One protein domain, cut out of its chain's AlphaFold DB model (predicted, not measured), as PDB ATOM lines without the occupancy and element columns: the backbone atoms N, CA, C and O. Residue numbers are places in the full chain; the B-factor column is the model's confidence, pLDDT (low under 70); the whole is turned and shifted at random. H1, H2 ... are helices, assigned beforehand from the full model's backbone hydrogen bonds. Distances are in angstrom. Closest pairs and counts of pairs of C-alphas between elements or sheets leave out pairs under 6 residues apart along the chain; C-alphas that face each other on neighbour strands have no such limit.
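AT A GLANCE: This is residues 6 to 36 and 141 to 254 of the 256 residues of the protein "Putative chitinase" of Bosea psychrotolerans (UniProt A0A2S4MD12). H5 runs through the middle of this domain, with H2 crossing it on one side and H6 folding back beside it on the opposite side as a helical hairpin. H3 and H4 pack on H2, the short H1 lies beyond them at one end of the longest axis, and H8 and then H7 lie toward the other end, while residues 179 to 191 and 205 to 220 make two long loops. The printed part has 145 residues with eight named helices, H1 to H8 in that order along the chain, and no named strand; its class is all helix. It is compact, with a radius of gyration of the C-alphas of 15.7 A, and its C-alphas span 45 by 35 by 34 A.

HOW THE PARTS SIT: H1, residues 6 to 10, touches no helix and is apart from H2, residues 16 to 30, which follows it. Residues 17 to 21 of H2 alone touch H3, residues 142 to 145; the closest C-alphas, those of Arg 18 and Ala 145, are 5.2 A apart. H4, residues 150 to 158, touches H3 only at the corner by their link, with the C-alphas of Leu 144 and Val 153 closest at 5.8 A. H4 also touches residues 21 to 25 of H2 alone, at a steep tilt of 46 degrees and the same way, the closest C-alphas being those of Gln 25 and Arg 154 at 7.3 A. H5, residues 164 to 178, is the hub and touches four helices. It touches H2 at a steep tilt of 52 degrees, opposite ways, with the C-alphas of Ala 24 and Trp 170 closest at 4.9 A. With residues 164 to 168 alone it touches H4, at a steep tilt of 68 degrees, only just short of about perpendicular; the closest C-alphas are those of Arg 154 and Leu 164, 6.6 A apart. H5 and H6, residues 192 to 204, form a helical hairpin at a shallow tilt of 24 degrees, opposite ways, with the C-alphas of Ile 169 and Ala 197 closest at 5.3 A. H7, residues 221 to 230, is close to H6 but not clearly touching it, the closest C-alphas being those of Leu 202 and Pro 223 at 7.1 A. H8, residues 241 to 248, only just touches H7, with 3 pairs of C-alphas within 8 A; the two are about perpendicular at 83 degrees, and the C-alphas of Gln 228 and Thr 243 are closest at 6.6 A. H8 also only just touches residues 166 to 169 of H5, again with 3 pairs, and the C-alphas of Glu 166 and Thr 248 are closest at 5.0 A. The helix packing is mostly crossed: of 6 pairs that touch and have a tilt, 1 is at a shallow tilt. In H1, H2, H4, H5, H6, H7 and H8 every O i to N i+4 pair is within hydrogen-bond range; H3 is too short for such a pair.

IN THESE COORDINATES: H1, 5 residues, begins at C-alpha 6 at (34.154, -63.258, 32.521). H2 is 21.3 A from first to last C-alpha; H3 has 4 residues, and H4 measures 12.2 A. H5 measures 20.6 A and begins at C-alpha 164 at (25.757, -48.084, 11.276). H6 measures 18.5 A, H7 14.2 A and H8 10.6 A, ending at C-alpha 248 at (16.690, -50.482, 15.085).

THE WHOLE: The two C-alphas farthest apart are those of Lys 10 and Gly 213, at 48.6 A. Residues 37 to 140 are not printed, and C-alphas 36 and 141 are 21.2 A apart across this cut, which falls between H2 and H3. The links H5 to H6 and H6 to H7 are long, with 13 and 16 residues. The mean pLDDT of the printed part is 86.5; residues 182 to 188, 210 to 218 and 252 are under 70.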
ATOM      1  N   ASP A   6      32.736 -62.950  32.303       91.50
ATOM      2  CA  ASP A   6      34.154 -63.258  32.521       91.50
ATOM      3  C   ASP A   6      34.847 -63.852  31.285       91.50
ATOM      4  O   ASP A   6      36.059 -63.696  31.134       91.50
ATOM      5  N   LEU A   7      34.105 -64.475  30.365       91.44
ATOM      6  CA  LEU A   7      34.639 -64.895  29.070       91.44
ATOM      7  C   LEU A   7      35.081 -63.691  28.227       91.44
ATOM      8  O   LEU A   7      36.189 -63.697  27.690       91.44
ATOM      9  N   ALA A   8      34.250 -62.648  28.152       93.56
ATOM     10  CA  ALA A   8      34.579 -61.408  27.453       93.56
ATOM     11  C   ALA A   8      35.799 -60.730  28.095       93.56
ATOM     12  O   ALA A   8      36.735 -60.344  27.389       93.56
ATOM     13  N   LYS A   9      35.872 -60.708  29.435       94.62
ATOM     14  CA  LYS A   9      37.054 -60.204  30.154       94.62
ATOM     15  C   LYS A   9      38.326 -60.978  29.799       94.62
ATOM     16  O   LYS A   9      39.333 -60.368  29.451       94.62
ATOM     17  N   LYS A  10      38.283 -62.317  29.829       93.44
ATOM     18  CA  LYS A  10      39.418 -63.190  29.453       93.44
ATOM     19  C   LYS A  10      39.841 -63.012  27.992       93.44
ATOM     20  O   LYS A  10      40.997 -63.247  27.647       93.44
ATOM     21  N   ALA A  11      38.920 -62.590  27.128       92.62
ATOM     22  CA  ALA A  11      39.206 -62.246  25.742       92.62
ATOM     23  C   ALA A  11      39.751 -60.817  25.551       92.62
ATOM     24  O   ALA A  11      40.064 -60.443  24.423       92.62
ATOM     25  N   GLY A  12      39.903 -60.033  26.623       95.00
ATOM     26  CA  GLY A  12      40.418 -58.663  26.574       95.00
ATOM     27  C   GLY A  12      39.360 -57.605  26.249       95.00
ATOM     28  O   GLY A  12      39.718 -56.460  25.955       95.00
ATOM     29  N   ILE A  13      38.072 -57.955  26.308       96.62
ATOM     30  CA  ILE A  13      36.946 -57.019  26.193       96.62
ATOM     31  C   ILE A  13      36.718 -56.405  27.580       96.62
ATOM     32  O   ILE A  13      35.837 -56.804  28.339       96.62
ATOM     33  N   VAL A  14      37.619 -55.498  27.948       93.75
ATOM     34  CA  VAL A  14      37.671 -54.826  29.251       93.75
ATOM     35  C   VAL A  14      37.870 -53.333  29.019       93.75
ATOM     36  O   VAL A  14      38.635 -52.948  28.140       93.75
ATOM     37  N   GLY A  15      37.207 -52.501  29.821       92.06
ATOM     38  CA  GLY A  15      37.178 -51.049  29.642       92.06
ATOM     39  C   GLY A  15      35.884 -50.582  28.978       92.06
ATOM     40  O   GLY A  15      35.190 -51.380  28.341       92.06
ATOM     41  N   ALA A  16      35.567 -49.300  29.166       92.81
ATOM     42  CA  ALA A  16      34.307 -48.687  28.744       92.81
ATOM     43  C   ALA A  16      34.069 -48.877  27.240       92.81
ATOM     44  O   ALA A  16      33.216 -49.674  26.862       92.81
ATOM     45  N   ASN A  17      34.921 -48.293  26.390       96.06
ATOM     46  CA  ASN A  17      34.730 -48.343  24.938       96.06
ATOM     47  C   ASN A  17      34.643 -49.775  24.389       96.06
ATOM     48  O   ASN A  17      33.745 -50.088  23.613       96.06
ATOM     49  N   ARG A  18      35.533 -50.688  24.804       97.19
ATOM     50  CA  ARG A  18      35.494 -52.082  24.322       97.19
ATOM     51  C   ARG A  18      34.181 -52.771  24.674       97.19
ATOM     52  O   ARG A  18      33.622 -53.473  23.839       97.19
ATOM     53  N   THR A  19      33.707 -52.571  25.901       95.81
ATOM     54  CA  THR A  19      32.452 -53.150  26.393       95.81
ATOM     55  C   THR A  19      31.250 -52.553  25.670       95.81
ATOM     56  O   THR A  19      30.394 -53.292  25.187       95.81
ATOM     57  N   GLU A  20      31.213 -51.227  25.563       96.00
ATOM     58  CA  GLU A  20      30.131 -50.475  24.935       96.00
ATOM     59  C   GLU A  20      29.976 -50.834  23.460       96.00
ATOM     60  O   GLU A  20      28.890 -51.216  23.029       96.00
ATOM     61  N   HIS A  21      31.077 -50.793  22.700       97.81
ATOM     62  CA  HIS A  21      31.068 -51.173  21.289       97.81
ATOM     63  C   HIS A  21      30.707 -52.638  21.101       97.81
ATOM     64  O   HIS A  21      29.935 -52.948  20.201       97.81
ATOM     65  N   PHE A  22      31.230 -53.541  21.937       97.00
ATOM     66  CA  PHE A  22      30.886 -54.954  21.834       97.00
ATOM     67  C   PHE A  22      29.376 -55.149  21.976       97.00
ATOM     68  O   PHE A  22      28.750 -55.657  21.053       97.00
ATOM     69  N   ILE A  23      28.769 -54.668  23.064       96.00
ATOM     70  CA  ILE A  23      27.328 -54.824  23.312       96.00
ATOM     71  C   ILE A  23      26.497 -54.135  22.223       96.00
ATOM     72  O   ILE A  23      25.549 -54.741  21.727       96.00
ATOM     73  N   ALA A  24      26.864 -52.915  21.817       96.38
ATOM     74  CA  ALA A  24      26.133 -52.173  20.792       96.38
ATOM     75  C   ALA A  24      26.110 -52.914  19.448       96.38
ATOM     76  O   ALA A  24      25.062 -53.008  18.818       96.38
ATOM     77  N   GLN A  25      27.238 -53.504  19.037       96.06
ATOM     78  CA  GLN A  25      27.302 -54.296  17.806       96.06
ATOM     79  C   GLN A  25      26.427 -55.548  17.891       96.06
ATOM     80  O   GLN A  25      25.713 -55.848  16.937       96.06
ATOM     81  N   LEU A  26      26.435 -56.260  19.025       95.19
ATOM     82  CA  LEU A  26      25.575 -57.436  19.189       95.19
ATOM     83  C   LEU A  26      24.096 -57.047  19.163       95.19
ATOM     84  O   LEU A  26      23.316 -57.719  18.497       95.19
ATOM     85  N   ALA A  27      23.718 -55.948  19.823       94.56
ATOM     86  CA  ALA A  27      22.357 -55.422  19.782       94.56
ATOM     87  C   ALA A  27      21.936 -55.086  18.343       94.56
ATOM     88  O   ALA A  27      20.858 -55.487  17.909       94.56
ATOM     89  N   THR A  28      22.811 -54.447  17.559       93.81
ATOM     90  CA  THR A  28      22.563 -54.193  16.134       93.81
ATOM     91  C   THR A  28      22.342 -55.478  15.342       93.81
ATOM     92  O   THR A  28      21.397 -55.539  14.569       93.81
ATOM     93  N   GLU A  29      23.161 -56.517  15.517       91.12
ATOM     94  CA  GLU A  29      23.042 -57.759  14.728       91.12
ATOM     95  C   GLU A  29      21.838 -58.634  15.090       91.12
ATOM     96  O   GLU A  29      21.549 -59.620  14.414       91.12
ATOM     97  N   THR A  30      21.157 -58.317  16.185       91.00
ATOM     98  CA  THR A  30      20.143 -59.197  16.786       91.00
ATOM     99  C   THR A  30      18.805 -58.498  16.995       91.00
ATOM    100  O   THR A  30      17.910 -59.081  17.603       91.00
ATOM    101  N   GLY A  31      18.666 -57.253  16.524       89.44
ATOM    102  CA  GLY A  31      17.475 -56.438  16.768       89.44
ATOM    103  C   GLY A  31      17.237 -56.204  18.260       89.44
ATOM    104  O   GLY A  31      16.139 -56.435  18.749       89.44
ATOM    105  N   GLY A  32      18.282 -55.826  19.000       90.44
ATOM    106  CA  GLY A  32      18.211 -55.609  20.446       90.44
ATOM    107  C   GLY A  32      18.182 -56.904  21.258       90.44
ATOM    108  O   GLY A  32      17.463 -56.990  22.243       90.44
ATOM    109  N   PHE A  33      18.943 -57.926  20.850       91.00
ATOM    110  CA  PHE A  33      18.985 -59.265  21.462       91.00
ATOM    111  C   PHE A  33      17.693 -60.088  21.330       91.00
ATOM    112  O   PHE A  33      17.565 -61.132  21.970       91.00
ATOM    113  N   ARG A  34      16.765 -59.673  20.458       89.75
ATOM    114  CA  ARG A  34      15.504 -60.385  20.191       89.75
ATOM    115  C   ARG A  34      15.696 -61.635  19.331       89.75
ATOM    116  O   ARG A  34      14.921 -62.582  19.448       89.75
ATOM    117  N   PHE A  35      16.734 -61.665  18.492       89.12
ATOM    118  CA  PHE A  35      16.931 -62.728  17.506       89.12
ATOM    119  C   PHE A  35      18.335 -63.338  17.553       89.12
ATOM    120  O   PHE A  35      19.340 -62.636  17.489       89.12
ATOM    121  N   LEU A  36      18.407 -64.674  17.590       90.88
ATOM    122  CA  LEU A  36      19.653 -65.450  17.454       90.88
ATOM    123  C   LEU A  36      19.720 -66.262  16.155       90.88
ATOM    124  O   LEU A  36      20.696 -66.966  15.912       90.88
ATOM    125  N   ILE A 141      39.263 -56.503  17.156       96.50
ATOM    126  CA  ILE A 141      38.308 -55.382  17.078       96.50
ATOM    127  C   ILE A 141      38.464 -54.424  18.269       96.50
ATOM    128  O   ILE A 141      38.233 -53.225  18.132       96.50
ATOM    129  N   SER A 142      38.954 -54.917  19.412       97.50
ATOM    130  CA  SER A 142      39.260 -54.094  20.589       97.50
ATOM    131  C   SER A 142      40.121 -52.869  20.265       97.50
ATOM    132  O   SER A 142      39.846 -51.801  20.793       97.50
ATOM    133  N   ALA A 143      41.101 -52.983  19.360       96.81
ATOM    134  CA  ALA A 143      41.960 -51.856  18.989       96.81
ATOM    135  C   ALA A 143      41.210 -50.754  18.214       96.81
ATOM    136  O   ALA A 143      41.604 -49.590  18.246       96.81
ATOM    137  N   LEU A 144      40.134 -51.114  17.508       97.56
ATOM    138  CA  LEU A 144      39.250 -50.161  16.832       97.56
ATOM    139  C   LEU A 144      38.338 -49.474  17.855       97.56
ATOM    140  O   LEU A 144      38.208 -48.252  17.840       97.56
ATOM    141  N   ALA A 145      37.771 -50.259  18.776       97.69
ATOM    142  CA  ALA A 145      36.928 -49.756  19.856       97.69
ATOM    143  C   ALA A 145      37.696 -48.824  20.808       97.69
ATOM    144  O   ALA A 145      37.147 -47.823  21.253       97.69
ATOM    145  N   ASP A 146      38.980 -49.084  21.073       98.00
ATOM    146  CA  ASP A 146      39.824 -48.202  21.893       98.00
ATOM    147  C   ASP A 146      39.911 -46.777  21.331       98.00
ATOM    148  O   ASP A 146      40.010 -45.819  22.095       98.00
ATOM    149  N   ARG A 147      39.819 -46.626  20.005       97.19
ATOM    150  CA  ARG A 147      39.812 -45.329  19.308       97.19
ATOM    151  C   ARG A 147      38.418 -44.714  19.172       97.19
ATOM    152  O   ARG A 147      38.277 -43.699  18.502       97.19
ATOM    153  N   ASP A 148      37.407 -45.353  19.754       96.56
ATOM    154  CA  ASP A 148      35.990 -45.012  19.614       96.56
ATOM    155  C   ASP A 148      35.497 -44.957  18.148       96.56
ATOM    156  O   ASP A 148      34.565 -44.239  17.790       96.56
ATOM    157  N   ASP A 149      36.129 -45.738  17.264       96.06
ATOM    158  CA  ASP A 149      35.870 -45.706  15.824       96.06
ATOM    159  C   ASP A 149      34.746 -46.679  15.438       96.06
ATOM    160  O   ASP A 149      34.973 -47.794  14.958       96.06
ATOM    161  N   ILE A 150      33.503 -46.237  15.651       95.56
ATOM    162  CA  ILE A 150      32.295 -47.023  15.365       95.56
ATOM    163  C   ILE A 150      32.226 -47.517  13.911       95.56
ATOM    164  O   ILE A 150      31.762 -48.632  13.660       95.56
ATOM    165  N   ALA A 151      32.703 -46.726  12.946       95.50
ATOM    166  CA  ALA A 151      32.642 -47.076  11.530       95.50
ATOM    167  C   ALA A 151      33.613 -48.217  11.202       95.50
ATOM    168  O   ALA A 151      33.228 -49.189  10.544       95.50
ATOM    169  N   SER A 152      34.846 -48.146  11.711       97.19
ATOM    170  CA  SER A 152      35.816 -49.232  11.560       97.19
ATOM    171  C   SER A 152      35.387 -50.492  12.309       97.19
ATOM    172  O   SER A 152      35.519 -51.587  11.760       97.19
ATOM    173  N   VAL A 153      34.833 -50.362  13.524       97.19
ATOM    174  CA  VAL A 153      34.269 -51.502  14.267       97.19
ATOM    175  C   VAL A 153      33.165 -52.166  13.443       97.19
ATOM    176  O   VAL A 153      33.213 -53.378  13.231       97.19
ATOM    177  N   ARG A 154      32.215 -51.389  12.904       94.75
ATOM    178  CA  ARG A 154      31.120 -51.919  12.083       94.75
ATOM    179  C   ARG A 154      31.643 -52.679  10.870       94.75
ATOM    180  O   ARG A 154      31.256 -53.826  10.653       94.75
ATOM    181  N   LYS A 155      32.602 -52.088  10.154       94.69
ATOM    182  CA  LYS A 155      33.246 -52.714   8.996       94.69
ATOM    183  C   LYS A 155      33.969 -54.011   9.355       94.69
ATOM    184  O   LYS A 155      33.931 -54.956   8.572       94.69
ATOM    185  N   ALA A 156      34.597 -54.096  10.526       93.31
ATOM    186  CA  ALA A 156      35.242 -55.326  10.989       93.31
ATOM    187  C   ALA A 156      34.236 -56.444  11.329       93.31
ATOM    188  O   ALA A 156      34.555 -57.630  11.174       93.31
ATOM    189  N   ILE A 157      33.028 -56.079  11.767       90.69
ATOM    190  CA  ILE A 157      31.942 -57.018  12.072       90.69
ATOM    191  C   ILE A 157      31.303 -57.534  10.774       90.69
ATOM    192  O   ILE A 157      31.333 -58.738  10.521       90.69
ATOM    193  N   ASN A 158      30.800 -56.644   9.915       87.69
ATOM    194  CA  ASN A 158      29.930 -57.019   8.791       87.69
ATOM    195  C   ASN A 158      30.541 -56.825   7.386       87.69
ATOM    196  O   ASN A 158      29.879 -57.107   6.388       87.69
ATOM    197  N   GLY A 159      31.775 -56.320   7.285       86.81
ATOM    198  CA  GLY A 159      32.452 -56.042   6.013       86.81
ATOM    199  C   GLY A 159      32.120 -54.693   5.356       86.81
ATOM    200  O   GLY A 159      32.638 -54.413   4.276       86.81
ATOM    201  N   GLY A 160      31.307 -53.837   5.979       90.12
ATOM    202  CA  GLY A 160      30.859 -52.552   5.430       90.12
ATOM    203  C   GLY A 160      30.245 -51.605   6.472       90.12
ATOM    204  O   GLY A 160      30.646 -51.578   7.631       90.12
ATOM    205  N   SER A 161      29.283 -50.781   6.054       90.12
ATOM    206  CA  SER A 161      28.612 -49.783   6.909       90.12
ATOM    207  C   SER A 161      27.134 -50.095   7.181       90.12
ATOM    208  O   SER A 161      26.441 -49.296   7.806       90.12
ATOM    209  N   ASN A 162      26.635 -51.255   6.740       88.12
ATOM    210  CA  ASN A 162      25.234 -51.645   6.927       88.12
ATOM    211  C   ASN A 162      24.883 -51.689   8.419       88.12
ATOM    212  O   ASN A 162      25.589 -52.334   9.187       88.12
ATOM    213  N   GLY A 163      23.809 -51.043   8.861       89.38
ATOM    214  CA  GLY A 163      23.444 -51.025  10.283       89.38
ATOM    215  C   GLY A 163      24.178 -49.974  11.132       89.38
ATOM    216  O   GLY A 163      24.084 -50.006  12.358       89.38
ATOM    217  N   LEU A 164      24.970 -49.074  10.528       91.62
ATOM    218  CA  LEU A 164      25.757 -48.084  11.276       91.62
ATOM    219  C   LEU A 164      24.879 -47.088  12.052       91.62
ATOM    220  O   LEU A 164      25.235 -46.729  13.171       91.62
ATOM    221  N   ALA A 165      23.741 -46.664  11.492       91.06
ATOM    222  CA  ALA A 165      22.816 -45.751  12.171       91.06
ATOM    223  C   ALA A 165      22.179 -46.422  13.402       91.06
ATOM    224  O   ALA A 165      22.156 -45.853  14.488       91.06
ATOM    225  N   GLU A 166      21.769 -47.680  13.260       93.62
ATOM    226  CA  GLU A 166      21.253 -48.522  14.337       93.62
ATOM    227  C   GLU A 166      22.315 -48.725  15.426       93.62
ATOM    228  O   GLU A 166      22.023 -48.626  16.614       93.62
ATOM    229  N   THR A 167      23.575 -48.945  15.030       94.88
ATOM    230  CA  THR A 167      24.700 -49.076  15.974       94.88
ATOM    231  C   THR A 167      24.907 -47.799  16.786       94.88
ATOM    232  O   THR A 167      25.203 -47.887  17.974       94.88
ATOM    233  N   ARG A 168      24.743 -46.610  16.187       94.25
ATOM    234  CA  ARG A 168      24.855 -45.334  16.918       94.25
ATOM    235  C   ARG A 168      23.798 -45.230  18.014       94.25
ATOM    236  O   ARG A 168      24.156 -44.896  19.139       94.25
ATOM    237  N   ILE A 169      22.546 -45.581  17.708       94.50
ATOM    238  CA  ILE A 169      21.454 -45.609  18.695       94.50
ATOM    239  C   ILE A 169      21.826 -46.550  19.848       94.50
ATOM    240  O   ILE A 169      21.851 -46.137  21.009       94.50
ATOM    241  N   TRP A 170      22.205 -47.795  19.538       95.69
ATOM    242  CA  TRP A 170      22.575 -48.769  20.566       95.69
ATOM    243  C   TRP A 170      23.790 -48.342  21.390       95.69
ATOM    244  O   TRP A 170      23.793 -48.544  22.600       95.69
ATOM    245  N   LEU A 171      24.803 -47.723  20.781       95.50
ATOM    246  CA  LEU A 171      25.999 -47.273  21.492       95.50
ATOM    247  C   LEU A 171      25.675 -46.182  22.519       95.50
ATOM    248  O   LEU A 171      26.135 -46.268  23.659       95.50
ATOM    249  N   VAL A 172      24.854 -45.193  22.148       92.38
ATOM    250  CA  VAL A 172      24.412 -44.139  23.077       92.38
ATOM    251  C   VAL A 172      23.619 -44.739  24.237       92.38
ATOM    252  O   VAL A 172      23.888 -44.426  25.399       92.38
ATOM    253  N   ARG A 173      22.704 -45.669  23.948       90.75
ATOM    254  CA  ARG A 173      21.928 -46.357  24.986       90.75
ATOM    255  C   ARG A 173      22.813 -47.179  25.916       90.75
ATOM    256  O   ARG A 173      22.725 -47.025  27.130       90.75
ATOM    257  N   VAL A 174      23.713 -48.005  25.384       92.00
ATOM    258  CA  VAL A 174      24.634 -48.824  26.193       92.00
ATOM    259  C   VAL A 174      25.485 -47.950  27.115       92.00
ATOM    260  O   VAL A 174      25.627 -48.273  28.292       92.00
ATOM    261  N   ARG A 175      25.986 -46.811  26.627       91.50
ATOM    262  CA  ARG A 175      26.697 -45.819  27.451       91.50
ATOM    263  C   ARG A 175      25.837 -45.287  28.589       91.50
ATOM    264  O   ARG A 175      26.303 -45.236  29.724       91.50
ATOM    265  N   LYS A 176      24.580 -44.927  28.307       85.31
ATOM    266  CA  LYS A 176      23.616 -44.467  29.322       85.31
ATOM    267  C   LYS A 176      23.388 -45.533  30.401       85.31
ATOM    268  O   LYS A 176      23.424 -45.196  31.584       85.31
ATOM    269  N   TYR A 177      23.223 -46.800  30.009       85.00
ATOM    270  CA  TYR A 177      22.999 -47.927  30.924       85.00
ATOM    271  C   TYR A 177      24.224 -48.310  31.757       85.00
ATOM    272  O   TYR A 177      24.087 -48.672  32.923       85.00
ATOM    273  N   LEU A 178      25.421 -48.266  31.168       85.31
ATOM    274  CA  LEU A 178      26.660 -48.645  31.851       85.31
ATOM    275  C   LEU A 178      27.282 -47.500  32.655       85.31
ATOM    276  O   LEU A 178      28.258 -47.727  33.372       85.31
ATOM    277  N   ASN A 179      26.735 -46.284  32.564       82.06
ATOM    278  CA  ASN A 179      27.226 -45.142  33.319       82.06
ATOM    279  C   ASN A 179      26.905 -45.307  34.821       82.06
ATOM    280  O   ASN A 179      25.743 -45.250  35.223       82.06
ATOM    281  N   PRO A 180      27.916 -45.434  35.699       72.31
ATOM    282  CA  PRO A 180      27.683 -45.621  37.130       72.31
ATOM    283  C   PRO A 180      27.041 -44.401  37.808       72.31
ATOM    284  O   PRO A 180      26.519 -44.524  38.910       72.31
ATOM    285  N   ARG A 181      27.062 -43.217  37.171       70.56
ATOM    286  CA  ARG A 181      26.440 -41.995  37.712       70.56
ATOM    287  C   ARG A 181      24.932 -41.945  37.508       70.56
ATOM    288  O   ARG A 181      24.253 -41.294  38.291       70.56
ATOM    289  N   THR A 182      24.418 -42.587  36.461       65.81
ATOM    290  CA  THR A 182      22.971 -42.656  36.215       65.81
ATOM    291  C   THR A 182      22.338 -43.763  37.047       65.81
ATOM    292  O   THR A 182      21.160 -43.676  37.360       65.81
ATOM    293  N   ASN A 183      23.111 -44.773  37.468       55.66
ATOM    294  CA  ASN A 183      22.679 -45.857  38.356       55.66
ATOM    295  C   ASN A 183      21.360 -46.529  37.907       55.66
ATOM    296  O   ASN A 183      20.575 -46.990  38.732       55.66
ATOM    297  N   GLY A 184      21.098 -46.542  36.595       54.62
ATOM    298  CA  GLY A 184      19.857 -47.052  36.006       54.62
ATOM    299  C   GLY A 184      18.649 -46.105  36.046       54.62
ATOM    300  O   GLY A 184      17.600 -46.482  35.539       54.62
ATOM    301  N   PHE A 185      18.765 -44.887  36.591       50.59
ATOM    302  CA  PHE A 185      17.740 -43.854  36.420       50.59
ATOM    303  C   PHE A 185      17.762 -43.347  34.979       50.59
ATOM    304  O   PHE A 185      18.649 -42.596  34.559       50.59
ATOM    305  N   GLU A 186      16.773 -43.780  34.207       59.12
ATOM    306  CA  GLU A 186      16.517 -43.244  32.883       59.12
ATOM    307  C   GLU A 186      15.800 -41.901  33.005       59.12
ATOM    308  O   GLU A 186      14.673 -41.829  33.489       59.12
ATOM    309  N   SER A 187      16.436 -40.827  32.524       64.00
ATOM    310  CA  SER A 187      15.644 -39.687  32.060       64.00
ATOM    311  C   SER A 187      14.739 -40.187  30.927       64.00
ATOM    312  O   SER A 187      15.274 -40.854  30.025       64.00
ATOM    313  N   PRO A 188      13.427 -39.887  30.962       65.69
ATOM    314  CA  PRO A 188      12.511 -40.207  29.870       65.69
ATOM    315  C   PRO A 188      12.841 -39.409  28.600       65.69
ATOM    316  O   PRO A 188      12.431 -39.789  27.508       65.69
ATOM    317  N   GLU A 189      13.607 -38.324  28.727       77.25
ATOM    318  CA  GLU A 189      14.075 -37.535  27.594       77.25
ATOM    319  C   GLU A 189      15.313 -38.159  26.935       77.25
ATOM    320  O   GLU A 189      16.223 -38.683  27.597       77.25
ATOM    321  N   LEU A 190      15.355 -38.062  25.605       82.00
ATOM    322  CA  LEU A 190      16.512 -38.442  24.803       82.00
ATOM    323  C   LEU A 190      17.658 -37.461  25.046       82.00
ATOM    324  O   LEU A 190      17.458 -36.249  25.124       82.00
ATOM    325  N   SER A 191      18.885 -37.975  25.111       83.88
ATOM    326  CA  SER A 191      20.057 -37.103  25.033       83.88
ATOM    327  C   SER A 191      20.187 -36.516  23.624       83.88
ATOM    328  O   SER A 191      19.681 -37.091  22.659       83.88
ATOM    329  N   ALA A 192      20.928 -35.415  23.480       83.62
ATOM    330  CA  ALA A 192      21.211 -34.829  22.166       83.62
ATOM    331  C   ALA A 192      21.849 -35.848  21.196       83.62
ATOM    332  O   ALA A 192      21.494 -35.895  20.017       83.62
ATOM    333  N   ASP A 193      22.734 -36.714  21.701       83.38
ATOM    334  CA  ASP A 193      23.370 -37.770  20.906       83.38
ATOM    335  C   ASP A 193      22.371 -38.857  20.477       83.38
ATOM    336  O   ASP A 193      22.419 -39.325  19.337       83.38
ATOM    337  N   GLU A 194      21.454 -39.261  21.366       87.06
ATOM    338  CA  GLU A 194      20.426 -40.261  21.049       87.06
ATOM    339  C   GLU A 194      19.431 -39.696  20.034       87.06
ATOM    340  O   GLU A 194      19.137 -40.340  19.028       87.06
ATOM    341  N   GLN A 195      18.993 -38.452  20.236       89.31
ATOM    342  CA  GLN A 195      18.130 -37.736  19.306       89.31
ATOM    343  C   GLN A 195      18.784 -37.604  17.926       89.31
ATOM    344  O   GLN A 195      18.148 -37.903  16.915       89.31
ATOM    345  N   SER A 196      20.067 -37.234  17.863       87.81
ATOM    346  CA  SER A 196      20.801 -37.162  16.598       87.81
ATOM    347  C   SER A 196      20.896 -38.526  15.904       87.81
ATOM    348  O   SER A 196      20.714 -38.601  14.689       87.81
ATOM    349  N   ALA A 197      21.145 -39.610  16.645       89.88
ATOM    350  CA  ALA A 197      21.202 -40.956  16.075       89.88
ATOM    351  C   ALA A 197      19.833 -41.427  15.542       89.88
ATOM    352  O   ALA A 197      19.757 -42.062  14.487       89.88
ATOM    353  N   VAL A 198      18.745 -41.077  16.235       91.81
ATOM    354  CA  VAL A 198      17.366 -41.348  15.799       91.81
ATOM    355  C   VAL A 198      17.026 -40.566  14.532       91.81
ATOM    356  O   VAL A 198      16.476 -41.140  13.593       91.81
ATOM    357  N   VAL A 199      17.411 -39.290  14.453       90.25
ATOM    358  CA  VAL A 199      17.244 -38.455  13.251       90.25
ATOM    359  C   VAL A 199      17.934 -39.081  12.039       90.25
ATOM    360  O   VAL A 199      17.311 -39.220  10.984       90.25
ATOM    361  N   ASP A 200      19.193 -39.502  12.180       88.06
ATOM    362  CA  ASP A 200      19.935 -40.162  11.099       88.06
ATOM    363  C   ASP A 200      19.222 -41.430  10.623       88.06
ATOM    364  O   ASP A 200      19.134 -41.705   9.421       88.06
ATOM    365  N   ARG A 201      18.659 -42.193  11.563       91.12
ATOM    366  CA  ARG A 201      17.932 -43.413  11.239       91.12
ATOM    367  C   ARG A 201      16.590 -43.139  10.559       91.12
ATOM    368  O   ARG A 201      16.274 -43.809   9.578       91.12
ATOM    369  N   LEU A 202      15.829 -42.146  11.011       91.88
ATOM    370  CA  LEU A 202      14.574 -41.735  10.373       91.88
ATOM    371  C   LEU A 202      14.799 -41.259   8.933       91.88
ATOM    372  O   LEU A 202      14.013 -41.609   8.052       91.88
ATOM    373  N   LYS A 203      15.898 -40.538   8.667       88.88
ATOM    374  CA  LYS A 203      16.315 -40.176   7.299       88.88
ATOM    375  C   LYS A 203      16.622 -41.411   6.461       88.88
ATOM    376  O   LYS A 203      16.110 -41.540   5.355       88.88
ATOM    377  N   ALA A 204      17.412 -42.345   6.995       86.75
ATOM    378  CA  ALA A 204      17.763 -43.582   6.294       86.75
ATOM    379  C   ALA A 204      16.538 -44.454   5.960       86.75
ATOM    380  O   ALA A 204      16.551 -45.184   4.972       86.75
ATOM    381  N   LEU A 205      15.485 -44.371   6.776       88.31
ATOM    382  CA  LEU A 205      14.212 -45.056   6.559       88.31
ATOM    383  C   LEU A 205      13.222 -44.263   5.684       88.31
ATOM    384  O   LEU A 205      12.168 -44.795   5.351       88.31
ATOM    385  N   GLY A 206      13.537 -43.018   5.311       89.69
ATOM    386  CA  GLY A 206      12.674 -42.167   4.486       89.69
ATOM    387  C   GLY A 206      11.534 -41.468   5.236       89.69
ATOM    388  O   GLY A 206      10.651 -40.901   4.600       89.69
ATOM    389  N   PHE A 207      11.541 -41.468   6.573       89.69
ATOM    390  CA  PHE A 207      10.533 -40.774   7.392       89.69
ATOM    391  C   PHE A 207      10.862 -39.297   7.652       89.69
ATOM    392  O   PHE A 207       9.999 -38.549   8.116       89.69
ATOM    393  N   LEU A 208      12.088 -38.866   7.335       86.94
ATOM    394  CA  LEU A 208      12.543 -37.480   7.452       86.94
ATOM    395  C   LEU A 208      13.273 -37.041   6.173       86.94
ATOM    396  O   LEU A 208      14.075 -37.801   5.630       86.94
ATOM    397  N   SER A 209      12.999 -35.822   5.693       73.56
ATOM    398  CA  SER A 209      13.620 -35.278   4.480       73.56
ATOM    399  C   SER A 209      15.097 -34.924   4.694       73.56
ATOM    400  O   SER A 209      15.541 -34.574   5.790       73.56
ATOM    401  N   SER A 210      15.874 -35.018   3.617       61.06
ATOM    402  CA  SER A 210      17.309 -34.712   3.571       61.06
ATOM    403  C   SER A 210      17.620 -33.348   2.933       61.06
ATOM    404  O   SER A 210      18.718 -33.160   2.418       61.06
ATOM    405  N   GLU A 211      16.661 -32.413   2.933       53.34
ATOM    406  CA  GLU A 211      16.798 -31.073   2.333       53.34
ATOM    407  C   GLU A 211      18.028 -30.323   2.901       53.34
ATOM    408  O   GLU A 211      18.111 -30.109   4.119       53.34
ATOM    409  N   PRO A 212      18.998 -29.916   2.057       43.03
ATOM    410  CA  PRO A 212      20.161 -29.152   2.495       43.03
ATOM    411  C   PRO A 212      19.744 -27.776   3.034       43.03
ATOM    412  O   PRO A 212      19.154 -26.977   2.314       43.03
ATOM    413  N   GLY A 213      20.089 -27.474   4.287       47.66
ATOM    414  CA  GLY A 213      19.843 -26.160   4.898       47.66
ATOM    415  C   GLY A 213      18.556 -26.044   5.715       47.66
ATOM    416  O   GLY A 213      18.327 -24.995   6.316       47.66
ATOM    417  N   ALA A 214      17.752 -27.108   5.819       47.69
ATOM    418  CA  ALA A 214      16.731 -27.175   6.856       47.69
ATOM    419  C   ALA A 214      17.428 -27.214   8.226       47.69
ATOM    420  O   ALA A 214      18.122 -28.181   8.555       47.69
ATOM    421  N   PHE A 215      17.264 -26.156   9.025       43.88
ATOM    422  CA  PHE A 215      17.497 -26.251  10.461       43.88
ATOM    423  C   PHE A 215      16.631 -27.409  10.965       43.88
ATOM    424  O   PHE A 215      15.414 -27.395  10.777       43.88
ATOM    425  N   ILE A 216      17.262 -28.441  11.529       51.91
ATOM    426  CA  ILE A 216      16.544 -29.535  12.182       51.91
ATOM    427  C   ILE A 216      16.022 -28.948  13.485       51.91
ATOM    428  O   ILE A 216      16.679 -29.035  14.520       51.91
ATOM    429  N   ASP A 217      14.883 -28.269  13.401       50.66
ATOM    430  CA  ASP A 217      14.135 -27.935  14.592       50.66
ATOM    431  C   ASP A 217      13.576 -29.240  15.160       50.66
ATOM    432  O   ASP A 217      13.047 -30.099  14.449       50.66
ATOM    433  N   SER A 218      13.874 -29.426  16.431       61.06
ATOM    434  CA  SER A 218      14.173 -30.694  17.099       61.06
ATOM    435  C   SER A 218      12.951 -31.556  17.445       61.06
ATOM    436  O   SER A 218      12.946 -32.243  18.463       61.06
ATOM    437  N   ASP A 219      11.924 -31.567  16.596       75.75
ATOM    438  CA  ASP A 219      10.749 -32.411  16.797       75.75
ATOM    439  C   ASP A 219      10.818 -33.695  15.956       75.75
ATOM    440  O   ASP A 219      10.478 -33.739  14.770       75.75
ATOM    441  N   ILE A 220      11.266 -34.778  16.594       88.25
ATOM    442  CA  ILE A 220      11.224 -36.126  16.011       88.25
ATOM    443  C   ILE A 220       9.849 -36.791  16.166       88.25
ATOM    444  O   ILE A 220       9.642 -37.868  15.608       88.25
ATOM    445  N   SER A 221       8.900 -36.172  16.878       90.69
ATOM    446  CA  SER A 221       7.612 -36.779  17.215       90.69
ATOM    447  C   SER A 221       6.791 -37.105  15.973       90.69
ATOM    448  O   SER A 221       6.357 -38.242  15.800       90.69
ATOM    449  N   ALA A 222       6.632 -36.156  15.046       91.44
ATOM    450  CA  ALA A 222       5.861 -36.395  13.825       91.44
ATOM    451  C   ALA A 222       6.469 -37.493  12.917       91.44
ATOM    452  O   ALA A 222       5.725 -38.376  12.477       91.44
ATOM    453  N   PRO A 223       7.788 -37.511  12.634       93.19
ATOM    454  CA  PRO A 223       8.434 -38.645  11.971       93.19
ATOM    455  C   PRO A 223       8.257 -39.984  12.702       93.19
ATOM    456  O   PRO A 223       8.022 -40.998  12.044       93.19
ATOM    457  N   LEU A 224       8.341 -40.000  14.038       93.50
ATOM    458  CA  LEU A 224       8.129 -41.211  14.833       93.50
ATOM    459  C   LEU A 224       6.696 -41.726  14.702       93.50
ATOM    460  O   LEU A 224       6.529 -42.914  14.457       93.50
ATOM    461  N   LYS A 225       5.681 -40.854  14.735       94.12
ATOM    462  CA  LYS A 225       4.279 -41.252  14.499       94.12
ATOM    463  C   LYS A 225       4.083 -41.903  13.137       94.12
ATOM    464  O   LYS A 225       3.425 -42.932  13.034       94.12
ATOM    465  N   LYS A 226       4.711 -41.362  12.086       94.19
ATOM    466  CA  LYS A 226       4.671 -41.975  10.745       94.19
ATOM    467  C   LYS A 226       5.301 -43.367  10.736       94.19
ATOM    468  O   LYS A 226       4.744 -44.274  10.122       94.19
ATOM    469  N   LEU A 227       6.442 -43.533  11.408       93.12
ATOM    470  CA  LEU A 227       7.084 -44.836  11.555       93.12
ATOM    471  C   LEU A 227       6.177 -45.798  12.328       93.12
ATOM    472  O   LEU A 227       5.899 -46.877  11.818       93.12
ATOM    473  N   GLN A 228       5.668 -45.393  13.490       94.44
ATOM    474  CA  GLN A 228       4.770 -46.180  14.339       94.44
ATOM    475  C   GLN A 228       3.542 -46.657  13.560       94.44
ATOM    476  O   GLN A 228       3.313 -47.859  13.458       94.44
ATOM    477  N   SER A 229       2.847 -45.737  12.890       94.06
ATOM    478  CA  SER A 229       1.698 -46.034  12.030       94.06
ATOM    479  C   SER A 229       2.049 -47.052  10.936       94.06
ATOM    480  O   SER A 229       1.367 -48.061  10.765       94.06
ATOM    481  N   SER A 230       3.188 -46.866  10.250       91.75
ATOM    482  CA  SER A 230       3.661 -47.794   9.205       91.75
ATOM    483  C   SER A 230       4.044 -49.188   9.719       91.75
ATOM    484  O   SER A 230       4.198 -50.113   8.923       91.75
ATOM    485  N   ARG A 231       4.229 -49.331  11.036       88.31
ATOM    486  CA  ARG A 231       4.583 -50.578  11.726       88.31
ATOM    487  C   ARG A 231       3.434 -51.135  12.569       88.31
ATOM    488  O   ARG A 231       3.613 -52.147  13.234       88.31
ATOM    489  N   GLY A 232       2.255 -50.510  12.524       90.38
ATOM    490  CA  GLY A 232       1.091 -50.928  13.308       90.38
ATOM    491  C   GLY A 232       1.227 -50.683  14.816       90.38
ATOM    492  O   GLY A 232       0.535 -51.340  15.590       90.38
ATOM    493  N   LEU A 233       2.110 -49.771  15.230       92.00
ATOM    494  CA  LEU A 233       2.249 -49.323  16.616       92.00
ATOM    495  C   LEU A 233       1.298 -48.155  16.921       92.00
ATOM    496  O   LEU A 233       0.824 -47.465  16.016       92.00
ATOM    497  N   GLU A 234       1.065 -47.898  18.210       93.94
ATOM    498  CA  GLU A 234       0.387 -46.680  18.660       93.94
ATOM    499  C   GLU A 234       1.215 -45.432  18.299       93.94
ATOM    500  O   GLU A 234       2.428 -45.391  18.498       93.94
ATOM    501  N   GLU A 235       0.563 -44.392  17.772       95.38
ATOM    502  CA  GLU A 235       1.209 -43.152  17.316       95.38
ATOM    503  C   GLU A 235       1.557 -42.202  18.483       95.38
ATOM    504  O   GLU A 235       1.131 -41.041  18.528       95.38
ATOM    505  N   THR A 236       2.344 -42.688  19.446       93.94
ATOM    506  CA  THR A 236       2.771 -41.926  20.633       93.94
ATOM    507  C   THR A 236       3.682 -40.751  20.262       93.94
ATOM    508  O   THR A 236       3.659 -39.707  20.913       93.94
ATOM    509  N   GLY A 237       4.461 -40.883  19.181       91.00
ATOM    510  CA  GLY A 237       5.487 -39.921  18.786       91.00
ATOM    511  C   GLY A 237       6.653 -39.832  19.771       91.00
ATOM    512  O   GLY A 237       7.350 -38.819  19.802       91.00
ATOM    513  N   VAL A 238       6.841 -40.869  20.587       91.00
ATOM    514  CA  VAL A 238       7.919 -41.016  21.568       91.00
ATOM    515  C   VAL A 238       8.761 -42.228  21.181       91.00
ATOM    516  O   VAL A 238       8.252 -43.198  20.628       91.00
ATOM    517  N   LEU A 239      10.066 -42.186  21.458       90.12
ATOM    518  CA  LEU A 239      10.934 -43.358  21.321       90.12
ATOM    519  C   LEU A 239      10.766 -44.282  22.540       90.12
ATOM    520  O   LEU A 239      11.652 -44.379  23.389       90.12
ATOM    521  N   ASP A 240       9.604 -44.919  22.636       89.69
ATOM    522  CA  ASP A 240       9.361 -46.012  23.579       89.69
ATOM    523  C   ASP A 240      10.096 -47.300  23.157       89.69
ATOM    524  O   ASP A 240      10.811 -47.339  22.151       89.69
ATOM    525  N   GLU A 241       9.984 -48.351  23.970       87.81
ATOM    526  CA  GLU A 241      10.692 -49.614  23.745       87.81
ATOM    527  C   GLU A 241      10.273 -50.300  22.431       87.81
ATOM    528  O   GLU A 241      11.133 -50.756  21.674       87.81
ATOM    529  N   ASP A 242       8.979 -50.305  22.108       89.25
ATOM    530  CA  ASP A 242       8.477 -50.890  20.861       89.25
ATOM    531  C   ASP A 242       9.001 -50.114  19.647       89.25
ATOM    532  O   ASP A 242       9.539 -50.692  18.697       89.25
ATOM    533  N   THR A 243       8.951 -48.782  19.714       92.31
ATOM    534  CA  THR A 243       9.476 -47.903  18.667       92.31
ATOM    535  C   THR A 243      10.992 -48.044  18.521       92.31
ATOM    536  O   THR A 243      11.506 -48.025  17.400       92.31
ATOM    537  N   LEU A 244      11.726 -48.233  19.625       91.19
ATOM    538  CA  LEU A 244      13.162 -48.515  19.615       91.19
ATOM    539  C   LEU A 244      13.471 -49.812  18.862       91.19
ATOM    540  O   LEU A 244      14.411 -49.849  18.058       91.19
ATOM    541  N   TYR A 245      12.713 -50.877  19.103       89.81
ATOM    542  CA  TYR A 245      12.937 -52.124  18.388       89.81
ATOM    543  C   TYR A 245      12.616 -51.978  16.906       89.81
ATOM    544  O   TYR A 245      13.443 -52.360  16.082       89.81
ATOM    545  N   GLU A 246      11.505 -51.339  16.551       90.44
ATOM    546  CA  GLU A 246      11.142 -51.128  15.149       90.44
ATOM    547  C   GLU A 246      12.159 -50.256  14.407       90.44
ATOM    548  O   GLU A 246      12.561 -50.567  13.281       90.44
ATOM    549  N   ILE A 247      12.645 -49.176  15.023       90.94
ATOM    550  CA  ILE A 247      13.593 -48.271  14.368       90.94
ATOM    551  C   ILE A 247      14.983 -48.907  14.203       90.94
ATOM    552  O   ILE A 247      15.687 -48.602  13.231       90.94
ATOM    553  N   THR A 248      15.374 -49.817  15.100       91.94
ATOM    554  CA  THR A 248      16.690 -50.482  15.085       91.94
ATOM    555  C   THR A 248      16.689 -51.895  14.508       91.94
ATOM    556  O   THR A 248      17.767 -52.473  14.350       91.94
ATOM    557  N   GLU A 249      15.530 -52.453  14.154       87.25
ATOM    558  CA  GLU A 249      15.449 -53.806  13.616       87.25
ATOM    559  C   GLU A 249      16.229 -53.929  12.293       87.25
ATOM    560  O   GLU A 249      16.019 -53.142  11.354       87.25
ATOM    561  N   PRO A 250      17.125 -54.926  12.174       80.25
ATOM    562  CA  PRO A 250      17.794 -55.212  10.919       80.25
ATOM    563  C   PRO A 250      16.800 -55.565   9.819       80.25
ATOM    564  O   PRO A 250      15.885 -56.363  10.000       80.25
ATOM    565  N   ALA A 251      17.045 -55.040   8.620       73.12
ATOM    566  CA  ALA A 251      16.180 -55.265   7.467       73.12
ATOM    567  C   ALA A 251      15.906 -56.763   7.202       73.12
ATOM    568  O   ALA A 251      14.803 -57.128   6.812       73.12
ATOM    569  N   TYR A 252      16.882 -57.639   7.432       68.75
ATOM    570  CA  TYR A 252      16.756 -59.084   7.208       68.75
ATOM    571  C   TYR A 252      15.999 -59.842   8.321       68.75
ATOM    572  O   TYR A 252      15.914 -61.061   8.273       68.75
ATOM    573  N   PHE A 253      15.448 -59.175   9.335       71.25
ATOM    574  CA  PHE A 253      14.475 -59.808  10.239       71.25
ATOM    575  C   PHE A 253      13.026 -59.468   9.877       71.25
ATOM    576  O   PHE A 253      12.115 -60.208  10.252       71.25
ATOM    577  N   ARG A 254      12.812 -58.430   9.055       71.50
ATOM    578  CA  ARG A 254      11.477 -57.982   8.649       71.50
ATOM    579  C   ARG A 254      10.828 -58.921   7.641       71.50
ATOM    580  O   ARG A 254      11.258 -59.012   6.485       71.50
TER     581      ARG A 254